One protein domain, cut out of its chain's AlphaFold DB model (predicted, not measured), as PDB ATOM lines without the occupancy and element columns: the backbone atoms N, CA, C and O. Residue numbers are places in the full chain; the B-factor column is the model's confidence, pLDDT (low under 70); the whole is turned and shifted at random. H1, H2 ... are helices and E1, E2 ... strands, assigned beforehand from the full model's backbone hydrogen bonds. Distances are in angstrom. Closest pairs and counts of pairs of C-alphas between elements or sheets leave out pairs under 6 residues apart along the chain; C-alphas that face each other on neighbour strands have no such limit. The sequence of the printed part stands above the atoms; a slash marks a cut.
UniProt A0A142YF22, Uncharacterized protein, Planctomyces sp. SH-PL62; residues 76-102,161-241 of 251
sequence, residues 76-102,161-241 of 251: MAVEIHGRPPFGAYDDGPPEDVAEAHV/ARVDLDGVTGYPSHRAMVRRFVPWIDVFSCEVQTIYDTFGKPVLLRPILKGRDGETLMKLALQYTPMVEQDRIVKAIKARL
ATOM      1  N   MET A  76       2.024 -48.754  53.789       58.00
ATOM      2  CA  MET A  76       3.460 -48.520  53.668       58.00
ATOM      3  C   MET A  76       4.155 -49.871  53.808       58.00
ATOM      4  O   MET A  76       3.978 -50.531  54.828       58.00
ATOM      5  N   ALA A  77       4.928 -50.265  52.800       65.19
ATOM      6  CA  ALA A  77       5.844 -51.397  52.902       65.19
ATOM      7  C   ALA A  77       7.282 -50.881  52.935       65.19
ATOM      8  O   ALA A  77       7.596 -49.851  52.332       65.19
ATOM      9  N   VAL A  78       8.146 -51.587  53.658       67.25
ATOM     10  CA  VAL A  78       9.585 -51.331  53.683       67.25
ATOM     11  C   VAL A  78      10.269 -52.623  53.278       67.25
ATOM     12  O   VAL A  78      10.162 -53.621  53.981       67.25
ATOM     13  N   GLU A  79      10.936 -52.599  52.132       70.25
ATOM     14  CA  GLU A  79      11.800 -53.689  51.678       70.25
ATOM     15  C   GLU A  79      13.242 -53.337  52.041       70.25
ATOM     16  O   GLU A  79      13.681 -52.217  51.779       70.25
ATOM     17  N   ILE A  80      13.984 -54.260  52.652       69.38
ATOM     18  CA  ILE A  80      15.376 -54.044  53.063       69.38
ATOM     19  C   ILE A  80      16.278 -54.894  52.169       69.38
ATOM     20  O   ILE A  80      16.093 -56.102  52.081       69.38
ATOM     21  N   HIS A  81      17.257 -54.257  51.528       63.38
ATOM     22  CA  HIS A  81      18.299 -54.913  50.738       63.38
ATOM     23  C   HIS A  81      19.667 -54.562  51.325       63.38
ATOM     24  O   HIS A  81      19.983 -53.383  51.480       63.38
ATOM     25  N   GLY A  82      20.483 -55.554  51.670       54.31
ATOM     26  CA  GLY A  82      21.778 -55.353  52.319       54.31
ATOM     27  C   GLY A  82      22.917 -56.098  51.638       54.31
ATOM     28  O   GLY A  82      22.742 -57.194  51.117       54.31
ATOM     29  N   ARG A  83      24.116 -55.515  51.697       53.12
ATOM     30  CA  ARG A  83      25.345 -56.188  51.282       53.12
ATOM     31  C   ARG A  83      25.704 -57.278  52.310       53.12
ATOM     32  O   ARG A  83      25.693 -56.986  53.507       53.12
ATOM     33  N   PRO A  84      26.038 -58.517  51.901       49.53
ATOM     34  CA  PRO A  84      26.533 -59.520  52.826       49.53
ATOM     35  C   PRO A  84      27.873 -59.050  53.414       49.53
ATOM     36  O   PRO A  84      28.661 -58.406  52.714       49.53
ATOM     37  N   PRO A  85      28.170 -59.385  54.682       49.31
ATOM     38  CA  PRO A  85      29.383 -58.931  55.365       49.31
ATOM     39  C   PRO A  85      30.684 -59.450  54.725       49.31
ATOM     40  O   PRO A  85      31.744 -58.880  54.968       49.31
ATOM     41  N   PHE A  86      30.609 -60.488  53.885       46.28
ATOM     42  CA  PHE A  86      31.742 -61.073  53.170       46.28
ATOM     43  C   PHE A  86      31.304 -61.506  51.765       46.28
ATOM     44  O   PHE A  86      30.877 -62.637  51.559       46.28
ATOM     45  N   GLY A  87      31.365 -60.595  50.793       41.25
ATOM     46  CA  GLY A  87      31.039 -60.884  49.394       41.25
ATOM     47  C   GLY A  87      31.927 -60.077  48.459       41.25
ATOM     48  O   GLY A  87      31.923 -58.845  48.511       41.25
ATOM     49  N   ALA A  88      32.721 -60.788  47.657       40.84
ATOM     50  CA  ALA A  88      33.614 -60.222  46.657       40.84
ATOM     51  C   ALA A  88      32.838 -59.366  45.644       40.84
ATOM     52  O   ALA A  88      31.681 -59.647  45.331       40.84
ATOM     53  N   TYR A  89      33.487 -58.301  45.171       44.59
ATOM     54  CA  TYR A  89      33.010 -57.487  44.060       44.59
ATOM     55  C   TYR A  89      32.878 -58.383  42.826       44.59
ATOM     56  O   TYR A  89      33.885 -58.908  42.359       44.59
ATOM     57  N   ASP A  90      31.658 -58.579  42.332       43.06
ATOM     58  CA  ASP A  90      31.460 -59.140  41.001       43.06
ATOM     59  C   ASP A  90      31.418 -57.959  40.023       43.06
ATOM     60  O   ASP A  90      30.483 -57.149  40.031       43.06
ATOM     61  N   ASP A  91      32.500 -57.807  39.259       44.75
ATOM     62  CA  ASP A  91      32.682 -56.798  38.215       44.75
ATOM     63  C   ASP A  91      31.813 -57.159  36.997       44.75
ATOM     64  O   ASP A  91      32.290 -57.561  35.935       44.75
ATOM     65  N   GLY A  92      30.494 -57.045  37.162       44.41
ATOM     66  CA  GLY A  92      29.535 -57.122  36.065       44.41
ATOM     67  C   GLY A  92      29.654 -55.908  35.125       44.41
ATOM     68  O   GLY A  92      30.020 -54.814  35.568       44.41
ATOM     69  N   PRO A  93      29.346 -56.067  33.824       42.09
ATOM     70  CA  PRO A  93      29.639 -55.067  32.803       42.09
ATOM     71  C   PRO A  93      28.879 -53.738  33.011       42.09
ATOM     72  O   PRO A  93      27.791 -53.716  33.595       42.09
ATOM     73  N   PRO A  94      29.439 -52.608  32.538       54.81
ATOM     74  CA  PRO A  94      29.082 -51.273  32.997       54.81
ATOM     75  C   PRO A  94      28.039 -50.615  32.092       54.81
ATOM     76  O   PRO A  94      28.371 -49.681  31.378       54.81
ATOM     77  N   GLU A  95      26.779 -51.040  32.101       51.59
ATOM     78  CA  GLU A  95      25.773 -50.364  31.265       51.59
ATOM     79  C   GLU A  95      24.418 -50.268  31.960       51.59
ATOM     80  O   GLU A  95      23.520 -51.065  31.730       51.59
ATOM     81  N   ASP A  96      24.280 -49.286  32.851       62.72
ATOM     82  CA  ASP A  96      23.150 -48.357  32.759       62.72
ATOM     83  C   ASP A  96      23.283 -47.266  33.821       62.72
ATOM     84  O   ASP A  96      23.071 -47.483  35.015       62.72
ATOM     85  N   VAL A  97      23.610 -46.051  33.376       79.38
ATOM     86  CA  VAL A  97      23.358 -44.861  34.187       79.38
ATOM     87  C   VAL A  97      21.841 -44.713  34.269       79.38
ATOM     88  O   VAL A  97      21.175 -44.406  33.277       79.38
ATOM     89  N   ALA A  98      21.275 -44.958  35.447       84.81
ATOM     90  CA  ALA A  98      19.857 -44.737  35.670       84.81
ATOM     91  C   ALA A  98      19.652 -43.288  36.108       84.81
ATOM     92  O   ALA A  98      20.123 -42.868  37.166       84.81
ATOM     93  N   GLU A  99      18.928 -42.526  35.295       89.81
ATOM     94  CA  GLU A  99      18.585 -41.138  35.583       89.81
ATOM     95  C   GLU A  99      17.074 -40.979  35.731       89.81
ATOM     96  O   GLU A  99      16.287 -41.454  34.911       89.81
ATOM     97  N   ALA A 100      16.684 -40.278  36.789       86.25
ATOM     98  CA  ALA A 100      15.324 -39.855  37.054       86.25
ATOM     99  C   ALA A 100      15.222 -38.350  36.843       86.25
ATOM    100  O   ALA A 100      15.961 -37.568  37.443       86.25
ATOM    101  N   HIS A 101      14.265 -37.944  36.027       85.69
ATOM    102  CA  HIS A 101      13.973 -36.577  35.668       85.69
ATOM    103  C   HIS A 101      12.642 -36.125  36.264       85.69
ATOM    104  O   HIS A 101      11.748 -36.886  36.644       85.69
ATOM    105  N   VAL A 102      12.521 -34.811  36.376       80.94
ATOM    106  CA  VAL A 102      11.264 -34.172  36.737       80.94
ATOM    107  C   VAL A 102      10.349 -34.184  35.499       80.94
ATOM    108  O   VAL A 102      10.820 -33.914  34.392       80.94
ATOM    109  N   ALA A 161      17.562 -37.563  40.341       89.88
ATOM    110  CA  ALA A 161      18.423 -38.587  40.901       89.88
ATOM    111  C   ALA A 161      19.174 -39.293  39.773       89.88
ATOM    112  O   ALA A 161      18.636 -39.481  38.684       89.88
ATOM    113  N   ARG A 162      20.415 -39.673  40.046       91.69
ATOM    114  CA  ARG A 162      21.289 -40.406  39.144       91.69
ATOM    115  C   ARG A 162      21.980 -41.506  39.927       91.69
ATOM    116  O   ARG A 162      22.506 -41.251  41.008       91.69
ATOM    117  N   VAL A 163      21.960 -42.703  39.370       89.94
ATOM    118  CA  VAL A 163      22.687 -43.866  39.864       89.94
ATOM    119  C   VAL A 163      23.705 -44.217  38.793       89.94
ATOM    120  O   VAL A 163      23.330 -44.451  37.644       89.94
ATOM    121  N   ASP A 164      24.980 -44.190  39.153       89.06
ATOM    122  CA  ASP A 164      26.088 -44.491  38.254       89.06
ATOM    123  C   ASP A 164      27.095 -45.445  38.907       89.06
ATOM    124  O   ASP A 164      26.823 -46.058  39.942       89.06
ATOM    125  N   LEU A 165      28.238 -45.638  38.246       84.44
ATOM    126  CA  LEU A 165      29.304 -46.526  38.709       84.44
ATOM    127  C   LEU A 165      29.945 -46.040  40.011       84.44
ATOM    128  O   LEU A 165      30.421 -46.867  40.784       84.44
ATOM    129  N   ASP A 166      29.943 -44.730  40.252       87.38
ATOM    130  CA  ASP A 166      30.637 -44.117  41.381       87.38
ATOM    131  C   ASP A 166      29.742 -44.083  42.626       87.38
ATOM    132  O   ASP A 166      30.214 -44.238  43.758       87.38
ATOM    133  N   GLY A 167      28.433 -43.912  42.437       88.62
ATOM    134  CA  GLY A 167      27.491 -43.887  43.543       88.62
ATOM    135  C   GLY A 167      26.084 -43.460  43.160       88.62
ATOM    136  O   GLY A 167      25.581 -43.676  42.057       88.62
ATOM    137  N   VAL A 168      25.426 -42.828  44.128       91.81
ATOM    138  CA  VAL A 168      24.088 -42.271  43.969       91.81
ATOM    139  C   VAL A 168      24.138 -40.771  44.217       91.81
ATOM    140  O   VAL A 168      24.515 -40.309  45.294       91.81
ATOM    141  N   THR A 169      23.707 -39.997  43.225       93.19
ATOM    142  CA  THR A 169      23.522 -38.549  43.331       93.19
ATOM    143  C   THR A 169      22.038 -38.220  43.367       93.19
ATOM    144  O   THR A 169      21.285 -38.654  42.501       93.19
ATOM    145  N   GLY A 170      21.591 -37.389  44.304       90.44
ATOM    146  CA  GLY A 170      20.212 -36.910  44.301       90.44
ATOM    147  C   GLY A 170      19.910 -35.903  45.398       90.44
ATOM    148  O   GLY A 170      20.777 -35.529  46.186       90.44
ATOM    149  N   TYR A 171      18.662 -35.447  45.446       87.38
ATOM    150  CA  TYR A 171      18.203 -34.554  46.506       87.38
ATOM    151  C   TYR A 171      17.759 -35.359  47.735       87.38
ATOM    152  O   TYR A 171      16.915 -36.252  47.607       87.38
ATOM    153  N   PRO A 172      18.268 -35.059  48.938       85.94
ATOM    154  CA  PRO A 172      17.785 -35.667  50.168       85.94
ATOM    155  C   PRO A 172      16.394 -35.127  50.545       85.94
ATOM    156  O   PRO A 172      16.109 -33.937  50.414       85.94
ATOM    157  N   SER A 173      15.530 -35.976  51.104       77.19
ATOM    158  CA  SER A 173      14.132 -35.644  51.427       77.19
ATOM    159  C   SER A 173      13.966 -34.495  52.419       77.19
ATOM    160  O   SER A 173      12.923 -33.853  52.434       77.19
ATOM    161  N   HIS A 174      14.968 -34.252  53.265       71.56
ATOM    162  CA  HIS A 174      14.959 -33.195  54.279       71.56
ATOM    163  C   HIS A 174      15.665 -31.906  53.816       71.56
ATOM    164  O   HIS A 174      15.531 -30.875  54.467       71.56
ATOM    165  N   ARG A 175      16.413 -31.945  52.701       62.25
ATOM    166  CA  ARG A 175      17.146 -30.803  52.120       62.25
ATOM    167  C   ARG A 175      16.996 -30.817  50.595       62.25
ATOM    168  O   ARG A 175      17.961 -30.981  49.858       62.25
ATOM    169  N   ALA A 176      15.762 -30.632  50.129       63.00
ATOM    170  CA  ALA A 176      15.380 -30.784  48.722       63.00
ATOM    171  C   ALA A 176      16.000 -29.758  47.745       63.00
ATOM    172  O   ALA A 176      15.720 -29.833  46.557       63.00
ATOM    173  N   MET A 177      16.814 -28.809  48.225       67.50
ATOM    174  CA  MET A 177      17.447 -27.767  47.401       67.50
ATOM    175  C   MET A 177      18.935 -28.010  47.122       67.50
ATOM    176  O   MET A 177      19.524 -27.280  46.336       67.50
ATOM    177  N   VAL A 178      19.569 -28.997  47.765       79.12
ATOM    178  CA  VAL A 178      21.003 -29.266  47.581       79.12
ATOM    179  C   VAL A 178      21.195 -30.723  47.194       79.12
ATOM    180  O   VAL A 178      20.797 -31.621  47.937       79.12
ATOM    181  N   ARG A 179      21.813 -30.962  46.036       83.69
ATOM    182  CA  ARG A 179      22.178 -32.316  45.601       83.69
ATOM    183  C   ARG A 179      23.283 -32.857  46.500       83.69
ATOM    184  O   ARG A 179      24.234 -32.150  46.824       83.69
ATOM    185  N   ARG A 180      23.167 -34.126  46.871       89.50
ATOM    186  CA  ARG A 180      24.187 -34.870  47.603       89.50
ATOM    187  C   ARG A 180      24.626 -36.062  46.767       89.50
ATOM    188  O   ARG A 180      23.795 -36.717  46.143       89.50
ATOM    189  N   PHE A 181      25.925 -36.325  46.783       92.62
ATOM    190  CA  PHE A 181      26.518 -37.551  46.272       92.62
ATOM    191  C   PHE A 181      26.828 -38.487  47.443       92.62
ATOM    192  O   PHE A 181      27.290 -38.029  48.493       92.62
ATOM    193  N   VAL A 182      26.532 -39.772  47.272       91.56
ATOM    194  CA  VAL A 182      26.894 -40.844  48.200       91.56
ATOM    195  C   VAL A 182      27.621 -41.918  47.393       91.56
ATOM    196  O   VAL A 182      26.985 -42.515  46.520       91.56
ATOM    197  N   PRO A 183      28.918 -42.157  47.640       91.56
ATOM    198  CA  PRO A 183      29.666 -43.171  46.914       91.56
ATOM    199  C   PRO A 183      29.247 -44.574  47.360       91.56
ATOM    200  O   PRO A 183      28.866 -44.784  48.513       91.56
ATOM    201  N   TRP A 184      29.356 -45.563  46.470       88.56
ATOM    202  CA  TRP A 184      28.958 -46.942  46.789       88.56
ATOM    203  C   TRP A 184      29.729 -47.564  47.952       88.56
ATOM    204  O   TRP A 184      29.185 -48.417  48.646       88.56
ATOM    205  N   ILE A 185      30.975 -47.140  48.178       86.00
ATOM    206  CA  ILE A 185      31.803 -47.631  49.287       86.00
ATOM    207  C   ILE A 185      31.182 -47.348  50.661       86.00
ATOM    208  O   ILE A 185      31.377 -48.134  51.584       86.00
ATOM    209  N   ASP A 186      30.391 -46.278  50.769       87.81
ATOM    210  CA  ASP A 186      29.729 -45.902  52.016       87.81
ATOM    211  C   ASP A 186      28.385 -46.628  52.187       87.81
ATOM    212  O   ASP A 186      27.888 -46.760  53.302       87.81
ATOM    213  N   VAL A 187      27.775 -47.119  51.101       87.81
ATOM    214  CA  VAL A 187      26.444 -47.742  51.126       87.81
ATOM    215  C   VAL A 187      26.551 -49.215  51.514       87.81
ATOM    216  O   VAL A 187      27.069 -50.039  50.761       87.81
ATOM    217  N   PHE A 188      25.990 -49.568  52.670       85.44
ATOM    218  CA  PHE A 188      25.945 -50.949  53.155       85.44
ATOM    219  C   PHE A 188      24.585 -51.611  52.915       85.44
ATOM    220  O   PHE A 188      24.506 -52.785  52.556       85.44
ATOM    221  N   SER A 189      23.500 -50.859  53.088       85.62
ATOM    222  CA  SER A 189      22.147 -51.334  52.811       85.62
ATOM    223  C   SER A 189      21.271 -50.232  52.220       85.62
ATOM    224  O   SER A 189      21.558 -49.038  52.321       85.62
ATOM    225  N   CYS A 190      20.197 -50.641  51.557       87.88
ATOM    226  CA  CYS A 190      19.161 -49.774  51.036       87.88
ATOM    227  C   CYS A 190      17.798 -50.274  51.505       87.88
ATOM    228  O   CYS A 190      17.401 -51.401  51.216       87.88
ATOM    229  N   GLU A 191      17.043 -49.403  52.164       88.00
ATOM    230  CA  GLU A 191      15.635 -49.643  52.466       88.00
ATOM    231  C   GLU A 191      14.774 -48.941  51.421       88.00
ATOM    232  O   GLU A 191      14.851 -47.726  51.240       88.00
ATOM    233  N   VAL A 192      13.935 -49.692  50.721       86.56
ATOM    234  CA  VAL A 192      12.965 -49.148  49.778       86.56
ATOM    235  C   VAL A 192      11.638 -49.008  50.505       86.56
ATOM    236  O   VAL A 192      10.914 -49.973  50.736       86.56
ATOM    237  N   GLN A 193      11.314 -47.772  50.882       83.69
ATOM    238  CA  GLN A 193      10.005 -47.431  51.426       83.69
ATOM    239  C   GLN A 193       9.021 -47.244  50.264       83.69
ATOM    240  O   GLN A 193       9.102 -46.254  49.535       83.69
ATOM    241  N   THR A 194       8.069 -48.162  50.121       81.00
ATOM    242  CA  THR A 194       6.992 -48.087  49.128       81.00
ATOM    243  C   THR A 194       5.722 -47.570  49.788       81.00
ATOM    244  O   THR A 194       5.184 -48.177  50.714       81.00
ATOM    245  N   ILE A 195       5.230 -46.428  49.309       78.00
ATOM    246  CA  ILE A 195       3.944 -45.860  49.721       78.00
ATOM    247  C   ILE A 195       2.906 -46.238  48.673       78.00
ATOM    248  O   ILE A 195       3.071 -45.904  47.498       78.00
ATOM    249  N   TYR A 196       1.834 -46.899  49.098       71.75
ATOM    250  CA  TYR A 196       0.735 -47.312  48.230       71.75
ATOM    251  C   TYR A 196      -0.421 -46.315  48.280       71.75
ATOM    252  O   TYR A 196      -0.669 -45.674  49.304       71.75
ATOM    253  N   ASP A 197      -1.137 -46.186  47.167       69.56
ATOM    254  CA  ASP A 197      -2.432 -45.529  47.143       69.56
ATOM    255  C   ASP A 197      -3.505 -46.435  47.741       69.56
ATOM    256  O   ASP A 197      -3.306 -47.576  48.151       69.56
ATOM    257  N   THR A 198      -4.690 -45.865  47.729       58.69
ATOM    258  CA  THR A 198      -5.959 -46.380  48.199       58.69
ATOM    259  C   THR A 198      -6.401 -47.651  47.476       58.69
ATOM    260  O   THR A 198      -7.217 -48.397  48.008       58.69
ATOM    261  N   PHE A 199      -5.878 -47.883  46.271       64.94
ATOM    262  CA  PHE A 199      -6.136 -49.039  45.421       64.94
ATOM    263  C   PHE A 199      -4.991 -50.062  45.485       64.94
ATOM    264  O   PHE A 199      -4.957 -50.988  44.676       64.94
ATOM    265  N   GLY A 200      -4.044 -49.896  46.417       62.84
ATOM    266  CA  GLY A 200      -2.884 -50.771  46.556       62.84
ATOM    267  C   GLY A 200      -1.849 -50.599  45.444       62.84
ATOM    268  O   GLY A 200      -0.964 -51.441  45.306       62.84
ATOM    269  N   LYS A 201      -1.920 -49.533  44.636       71.50
ATOM    270  CA  LYS A 201      -0.903 -49.243  43.620       71.50
ATOM    271  C   LYS A 201       0.210 -48.407  44.235       71.50
ATOM    272  O   LYS A 201      -0.073 -47.435  44.932       71.50
ATOM    273  N   PRO A 202       1.481 -48.711  43.959       72.06
ATOM    274  CA  PRO A 202       2.573 -47.923  44.499       72.06
ATOM    275  C   PRO A 202       2.563 -46.498  43.901       72.06
ATOM    276  O   PRO A 202       2.327 -46.274  42.706       72.06
ATOM    277  N   VAL A 203       2.744 -45.510  44.773       73.81
ATOM    278  CA  VAL A 203       2.688 -44.066  44.473       73.81
ATOM    279  C   VAL A 203       4.050 -43.422  44.607       73.81
ATOM    280  O   VAL A 203       4.364 -42.503  43.855       73.81
ATOM    281  N   LEU A 204       4.836 -43.889  45.572       79.75
ATOM    282  CA  LEU A 204       6.163 -43.376  45.837       79.75
ATOM    283  C   LEU A 204       7.063 -44.527  46.255       79.75
ATOM    284  O   LEU A 204       6.781 -45.192  47.251       79.75
ATOM    285  N   LEU A 205       8.156 -44.704  45.528       83.19
ATOM    286  CA  LEU A 205       9.310 -45.445  45.998       83.19
ATOM    287  C   LEU A 205      10.285 -44.447  46.589       83.19
ATOM    288  O   LEU A 205      10.677 -43.463  45.957       83.19
ATOM    289  N   ARG A 206      10.675 -44.700  47.828       86.00
ATOM    290  CA  ARG A 206      11.631 -43.869  48.529       86.00
ATOM    291  C   ARG A 206      12.804 -44.726  48.993       86.00
ATOM    292  O   ARG A 206      12.732 -45.288  50.084       86.00
ATOM    293  N   PRO A 207      13.871 -44.813  48.184       89.56
ATOM    294  CA  PRO A 207      15.091 -45.481  48.598       89.56
ATOM    295  C   PRO A 207      15.804 -44.675  49.693       89.56
ATOM    296  O   PRO A 207      15.957 -43.448  49.608       89.56
ATOM    297  N   ILE A 208      16.209 -45.383  50.741       91.06
ATOM    298  CA  ILE A 208      16.944 -44.890  51.901       91.06
ATOM    299  C   ILE A 208      18.266 -45.646  51.935       91.06
ATOM    300  O   ILE A 208      18.301 -46.823  52.274       91.06
ATOM    301  N   LEU A 209      19.346 -44.961  51.581       91.44
ATOM    302  CA  LEU A 209      20.700 -45.495  51.648       91.44
ATOM    303  C   LEU A 209      21.195 -45.415  53.090       91.44
ATOM    304  O   LEU A 209      21.141 -44.339  53.703       91.44
ATOM    305  N   LYS A 210      21.685 -46.538  53.608       91.00
ATOM    306  CA  LYS A 210      22.227 -46.680  54.956       91.00
ATOM    307  C   LYS A 210      23.690 -47.104  54.925       91.00
ATOM    308  O   LYS A 210      24.107 -47.866  54.049       91.00
ATOM    309  N   GLY A 211      24.446 -46.579  55.879       89.00
ATOM    310  CA  GLY A 211      25.834 -46.951  56.112       89.00
ATOM    311  C   GLY A 211      25.954 -48.203  56.973       89.00
ATOM    312  O   GLY A 211      24.965 -48.889  57.252       89.00
ATOM    313  N   ARG A 212      27.188 -48.524  57.360       83.94
ATOM    314  CA  ARG A 212      27.529 -49.775  58.052       83.94
ATOM    315  C   ARG A 212      26.911 -49.875  59.446       83.94
ATOM    316  O   ARG A 212      26.532 -50.972  59.850       83.94
ATOM    317  N   ASP A 213      26.760 -48.752  60.139       85.25
ATOM    318  CA  ASP A 213      26.212 -48.693  61.497       85.25
ATOM    319  C   ASP A 213      24.685 -48.462  61.481       85.25
ATOM    320  O   ASP A 213      24.061 -48.193  62.510       85.25
ATOM    321  N   GLY A 214      24.056 -48.574  60.303       80.69
ATOM    322  CA  GLY A 214      22.624 -48.352  60.096       80.69
ATOM    323  C   GLY A 214      22.224 -46.875  60.015       80.69
ATOM    324  O   GLY A 214      21.031 -46.558  59.927       80.69
ATOM    325  N   GLU A 215      23.192 -45.959  60.013       90.94
ATOM    326  CA  GLU A 215      22.978 -44.530  59.862       90.94
ATOM    327  C   GLU A 215      22.426 -44.191  58.473       90.94
ATOM    328  O   GLU A 215      22.822 -44.756  57.456       90.94
ATOM    329  N   THR A 216      21.483 -43.247  58.401       90.38
ATOM    330  CA  THR A 216      20.898 -42.838  57.117       90.38
ATOM    331  C   THR A 216      21.841 -41.892  56.380       90.38
ATOM    332  O   THR A 216      21.948 -40.715  56.726       90.38
ATOM    333  N   LEU A 217      22.465 -42.383  55.312       89.62
ATOM    334  CA  LEU A 217      23.335 -41.587  54.449       89.62
ATOM    335  C   LEU A 217      22.517 -40.662  53.556       89.62
ATOM    336  O   LEU A 217      22.786 -39.464  53.469       89.62
ATOM    337  N   MET A 218      21.478 -41.193  52.909       91.81
ATOM    338  CA  MET A 218      20.611 -40.391  52.054       91.81
ATOM    339  C   MET A 218      19.235 -41.021  51.889       91.81
ATOM    340  O   MET A 218      19.092 -42.162  51.472       91.81
ATOM    341  N   LYS A 219      18.204 -40.218  52.140       91.31
ATOM    342  CA  LYS A 219      16.812 -40.536  51.819       91.31
ATOM    343  C   LYS A 219      16.429 -39.795  50.547       91.31
ATOM    344  O   LYS A 219      16.289 -38.577  50.596       91.31
ATOM    345  N   LEU A 220      16.299 -40.488  49.422       89.06
ATOM    346  CA  LEU A 220      16.111 -39.856  48.111       89.06
ATOM    347  C   LEU A 220      14.724 -39.210  47.965       89.06
ATOM    348  O   LEU A 220      13.691 -39.808  48.271       89.06
ATOM    349  N   ALA A 221      14.695 -37.967  47.486       85.75
ATOM    350  CA  ALA A 221      13.483 -37.192  47.249       85.75
ATOM    351  C   ALA A 221      12.966 -37.396  45.816       85.75
ATOM    352  O   ALA A 221      13.229 -36.591  44.923       85.75
ATOM    353  N   LEU A 222      12.190 -38.464  45.610       84.50
ATOM    354  CA  LEU A 222      11.616 -38.825  44.303       84.50
ATOM    355  C   LEU A 222      10.131 -38.451  44.144       84.50
ATOM    356  O   LEU A 222       9.478 -38.846  43.186       84.50
ATOM    357  N   GLN A 223       9.579 -37.661  45.069       81.06
ATOM    358  CA  GLN A 223       8.143 -37.339  45.154       81.06
ATOM    359  C   GLN A 223       7.544 -36.640  43.927       81.06
ATOM    360  O   GLN A 223       6.328 -36.639  43.755       81.06
ATOM    361  N   TYR A 224       8.389 -36.056  43.081       77.56
ATOM    362  CA  TYR A 224       7.983 -35.387  41.851       77.56
ATOM    363  C   TYR A 224       8.378 -36.156  40.589       77.56
ATOM    364  O   TYR A 224       8.063 -35.704  39.498       77.56
ATOM    365  N   THR A 225       9.042 -37.303  40.716       82.44
ATOM    366  CA  THR A 225       9.519 -38.122  39.597       82.44
ATOM    367  C   THR A 225       8.430 -39.110  39.153       82.44
ATOM    368  O   THR A 225       7.708 -39.632  40.007       82.44
ATOM    369  N   PRO A 226       8.279 -39.418  37.851       82.00
ATOM    370  CA  PRO A 226       7.347 -40.446  37.387       82.00
ATOM    371  C   PRO A 226       7.676 -41.826  37.969       82.00
ATOM    372  O   PRO A 226       8.839 -42.209  38.046       82.00
ATOM    373  N   MET A 227       6.655 -42.617  38.313       82.25
ATOM    374  CA  MET A 227       6.832 -43.932  38.951       82.25
ATOM    375  C   MET A 227       7.749 -44.883  38.163       82.25
ATOM    376  O   MET A 227       8.525 -45.616  38.761       82.25
ATOM    377  N   VAL A 228       7.689 -44.840  36.829       83.25
ATOM    378  CA  VAL A 228       8.541 -45.651  35.942       83.25
ATOM    379  C   VAL A 228      10.025 -45.320  36.137       83.25
ATOM    380  O   VAL A 228      10.866 -46.210  36.181       83.25
ATOM    381  N   GLU A 229      10.352 -44.040  36.304       85.12
ATOM    382  CA  GLU A 229      11.725 -43.598  36.543       85.12
ATOM    383  C   GLU A 229      12.157 -43.854  37.992       85.12
ATOM    384  O   GLU A 229      13.306 -44.217  38.228       85.12
ATOM    385  N   GLN A 230      11.238 -43.746  38.961       87.62
ATOM    386  CA  GLN A 230      11.510 -44.164  40.340       87.62
ATOM    387  C   GLN A 230      11.871 -45.653  40.408       87.62
ATOM    388  O   GLN A 230      12.842 -46.018  41.066       87.62
ATOM    389  N   ASP A 231      11.114 -46.499  39.706       84.19
ATOM    390  CA  ASP A 231      11.357 -47.941  39.617       84.19
ATOM    391  C   ASP A 231      12.701 -48.242  38.947       84.19
ATOM    392  O   ASP A 231      13.454 -49.077  39.441       84.19
ATOM    393  N   ARG A 232      13.071 -47.503  37.890       84.94
ATOM    394  CA  ARG A 232      14.392 -47.628  37.252       84.94
ATOM    395  C   ARG A 232      15.534 -47.309  38.221       84.94
ATOM    396  O   ARG A 232      16.505 -48.058  38.273       84.94
ATOM    397  N   ILE A 233      15.406 -46.241  39.012       89.56
ATOM    398  CA  ILE A 233      16.397 -45.878  40.038       89.56
ATOM    399  C   ILE A 233      16.490 -46.959  41.114       89.56
ATOM    400  O   ILE A 233      17.589 -47.375  41.470       89.56
ATOM    401  N   VAL A 234      15.353 -47.447  41.611       87.19
ATOM    402  CA  VAL A 234      15.333 -48.517  42.615       87.19
ATOM    403  C   VAL A 234      15.951 -49.799  42.064       87.19
ATOM    404  O   VAL A 234      16.781 -50.390  42.743       87.19
ATOM    405  N   LYS A 235      15.620 -50.203  40.835       86.38
ATOM    406  CA  LYS A 235      16.222 -51.370  40.174       86.38
ATOM    407  C   LYS A 235      17.728 -51.222  40.002       86.38
ATOM    408  O   LYS A 235      18.444 -52.171  40.286       86.38
ATOM    409  N   ALA A 236      18.211 -50.045  39.607       86.81
ATOM    410  CA  ALA A 236      19.644 -49.788  39.489       86.81
ATOM    411  C   ALA A 236      20.364 -49.872  40.847       86.81
ATOM    412  O   ALA A 236      21.453 -50.434  40.932       86.81
ATOM    413  N   ILE A 237      19.737 -49.380  41.922       86.88
ATOM    414  CA  ILE A 237      20.275 -49.513  43.284       86.88
ATOM    415  C   ILE A 237      20.258 -50.979  43.741       86.88
ATOM    416  O   ILE A 237      21.260 -51.463  44.260       86.88
ATOM    417  N   LYS A 238      19.153 -51.701  43.512       83.44
ATOM    418  CA  LYS A 238      19.025 -53.131  43.842       83.44
ATOM    419  C   LYS A 238      20.005 -53.994  43.044       83.44
ATOM    420  O   LYS A 238      20.565 -54.920  43.592       83.44
ATOM    421  N   ALA A 239      20.292 -53.676  41.785       81.38
ATOM    422  CA  ALA A 239      21.289 -54.411  41.003       81.38
ATOM    423  C   ALA A 239      22.712 -54.292  41.582       81.38
ATOM    424  O   ALA A 239      23.553 -55.152  41.341       81.38
ATOM    425  N   ARG A 240      22.989 -53.227  42.345       80.94
ATOM    426  CA  ARG A 240      24.287 -52.979  42.993       80.94
ATOM    427  C   ARG A 240      24.372 -53.515  44.419       80.94
ATOM    428  O   ARG A 240      25.476 -53.653  44.944       80.94
ATOM    429  N   LEU A 241      23.234 -53.808  45.042       76.31
ATOM    430  CA  LEU A 241      23.147 -54.350  46.393       76.31
ATOM    431  C   LEU A 241      22.550 -55.756  46.313       76.31
ATOM    432  O   LEU A 241      21.376 -55.877  45.980       76.31
TER     433      LEU A 241
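This is residues 76 to 102 and 161 to 241 of the 251 residues of an uncharacterized protein of Planctomyces sp. SH-PL62 (UniProt A0A142YF22). A long, twisted sheet, E1 E6 E7 E8, and a smaller, flatter sheet, E2 E3 E4 E5, stand as the two walls of a wedge, close together at the edge strands E8 and E5, with the helix H1 between the walls and packed on both. A long link, residues 83 to 97, runs from E1 in one wall to E2 in the other. The printed part has 108 residues, with eight named strands followed by one named helix, E1 to E8 and then H1; the orders E1 - E6 - E7 - E8 and E2 - E3 - E4 - E5 are both all antiparallel, and the class is mixed, helices and strands. It is compact, with a radius of gyration of the C-alphas of 13.5 A, and elongated in outline, spanning 42 by 27 by 24 A.

In the long sheet, E1 is residues 76 to 82, 19.6 A long, beginning at C-alpha 76 (3.460, -48.520, 53.668). E6, residues 189 to 196, and E7, residues 202 to 210, are each 22.3 A long, and E8 is residues 216 to 219. In the other sheet, E2 is residues 98 to 100, E3 161 to 163, E4 167 to 170 and E5 180 to 183. H1, residues 227 to 240, is 20.1 A long and ends at C-alpha 240 (24.287, -52.979, 42.993).

E1 and E6 are antiparallel at 162 degrees, with N 192 and O 79 2.7 A apart. E6, E7 and E8 form a meander, each strand the antiparallel neighbour of the one before, in two hairpins; N 206 and O 193 are 2.8 A apart, as are N 209 and O 218. E3, E4 and E5 form another meander of two hairpins, with N 162 and O 169 at 2.8 A and N 168 and O 182 at 2.9 A. E2 is the antiparallel neighbour of E3, with N 100 and O 161 at 2.8 A. H1 is on one face of each sheet, two layers in each case. Its height over the long sheet is 9.1 A; it lies over E6 and E7, and its closest C-alphas to E7 are Gln 230 and Leu 205, 6.2 A. Its height over the other sheet is 7.8 A; it lies over E2, where Glu 229 and Ala 100 have the closest C-alphas, 5.2 A. The closest C-alphas of E5 and E8 are Val 182 and Leu 217, 7.2 A. In H1 every O i to N i+4 pair is within hydrogen-bond range.

The C-alphas farthest apart are those of Ala 88 and Thr 198, 42.0 A. Residues 103 to 160 are not printed, and C-alphas 102 and 161 are 9.4 A apart across the cut. The link from E1 to E2 is long, 15 residues. The mean pLDDT of the printed part is 77.7; residues 76 to 78, 80 to 96, 175 to 177 and 197 to 200 are under 70.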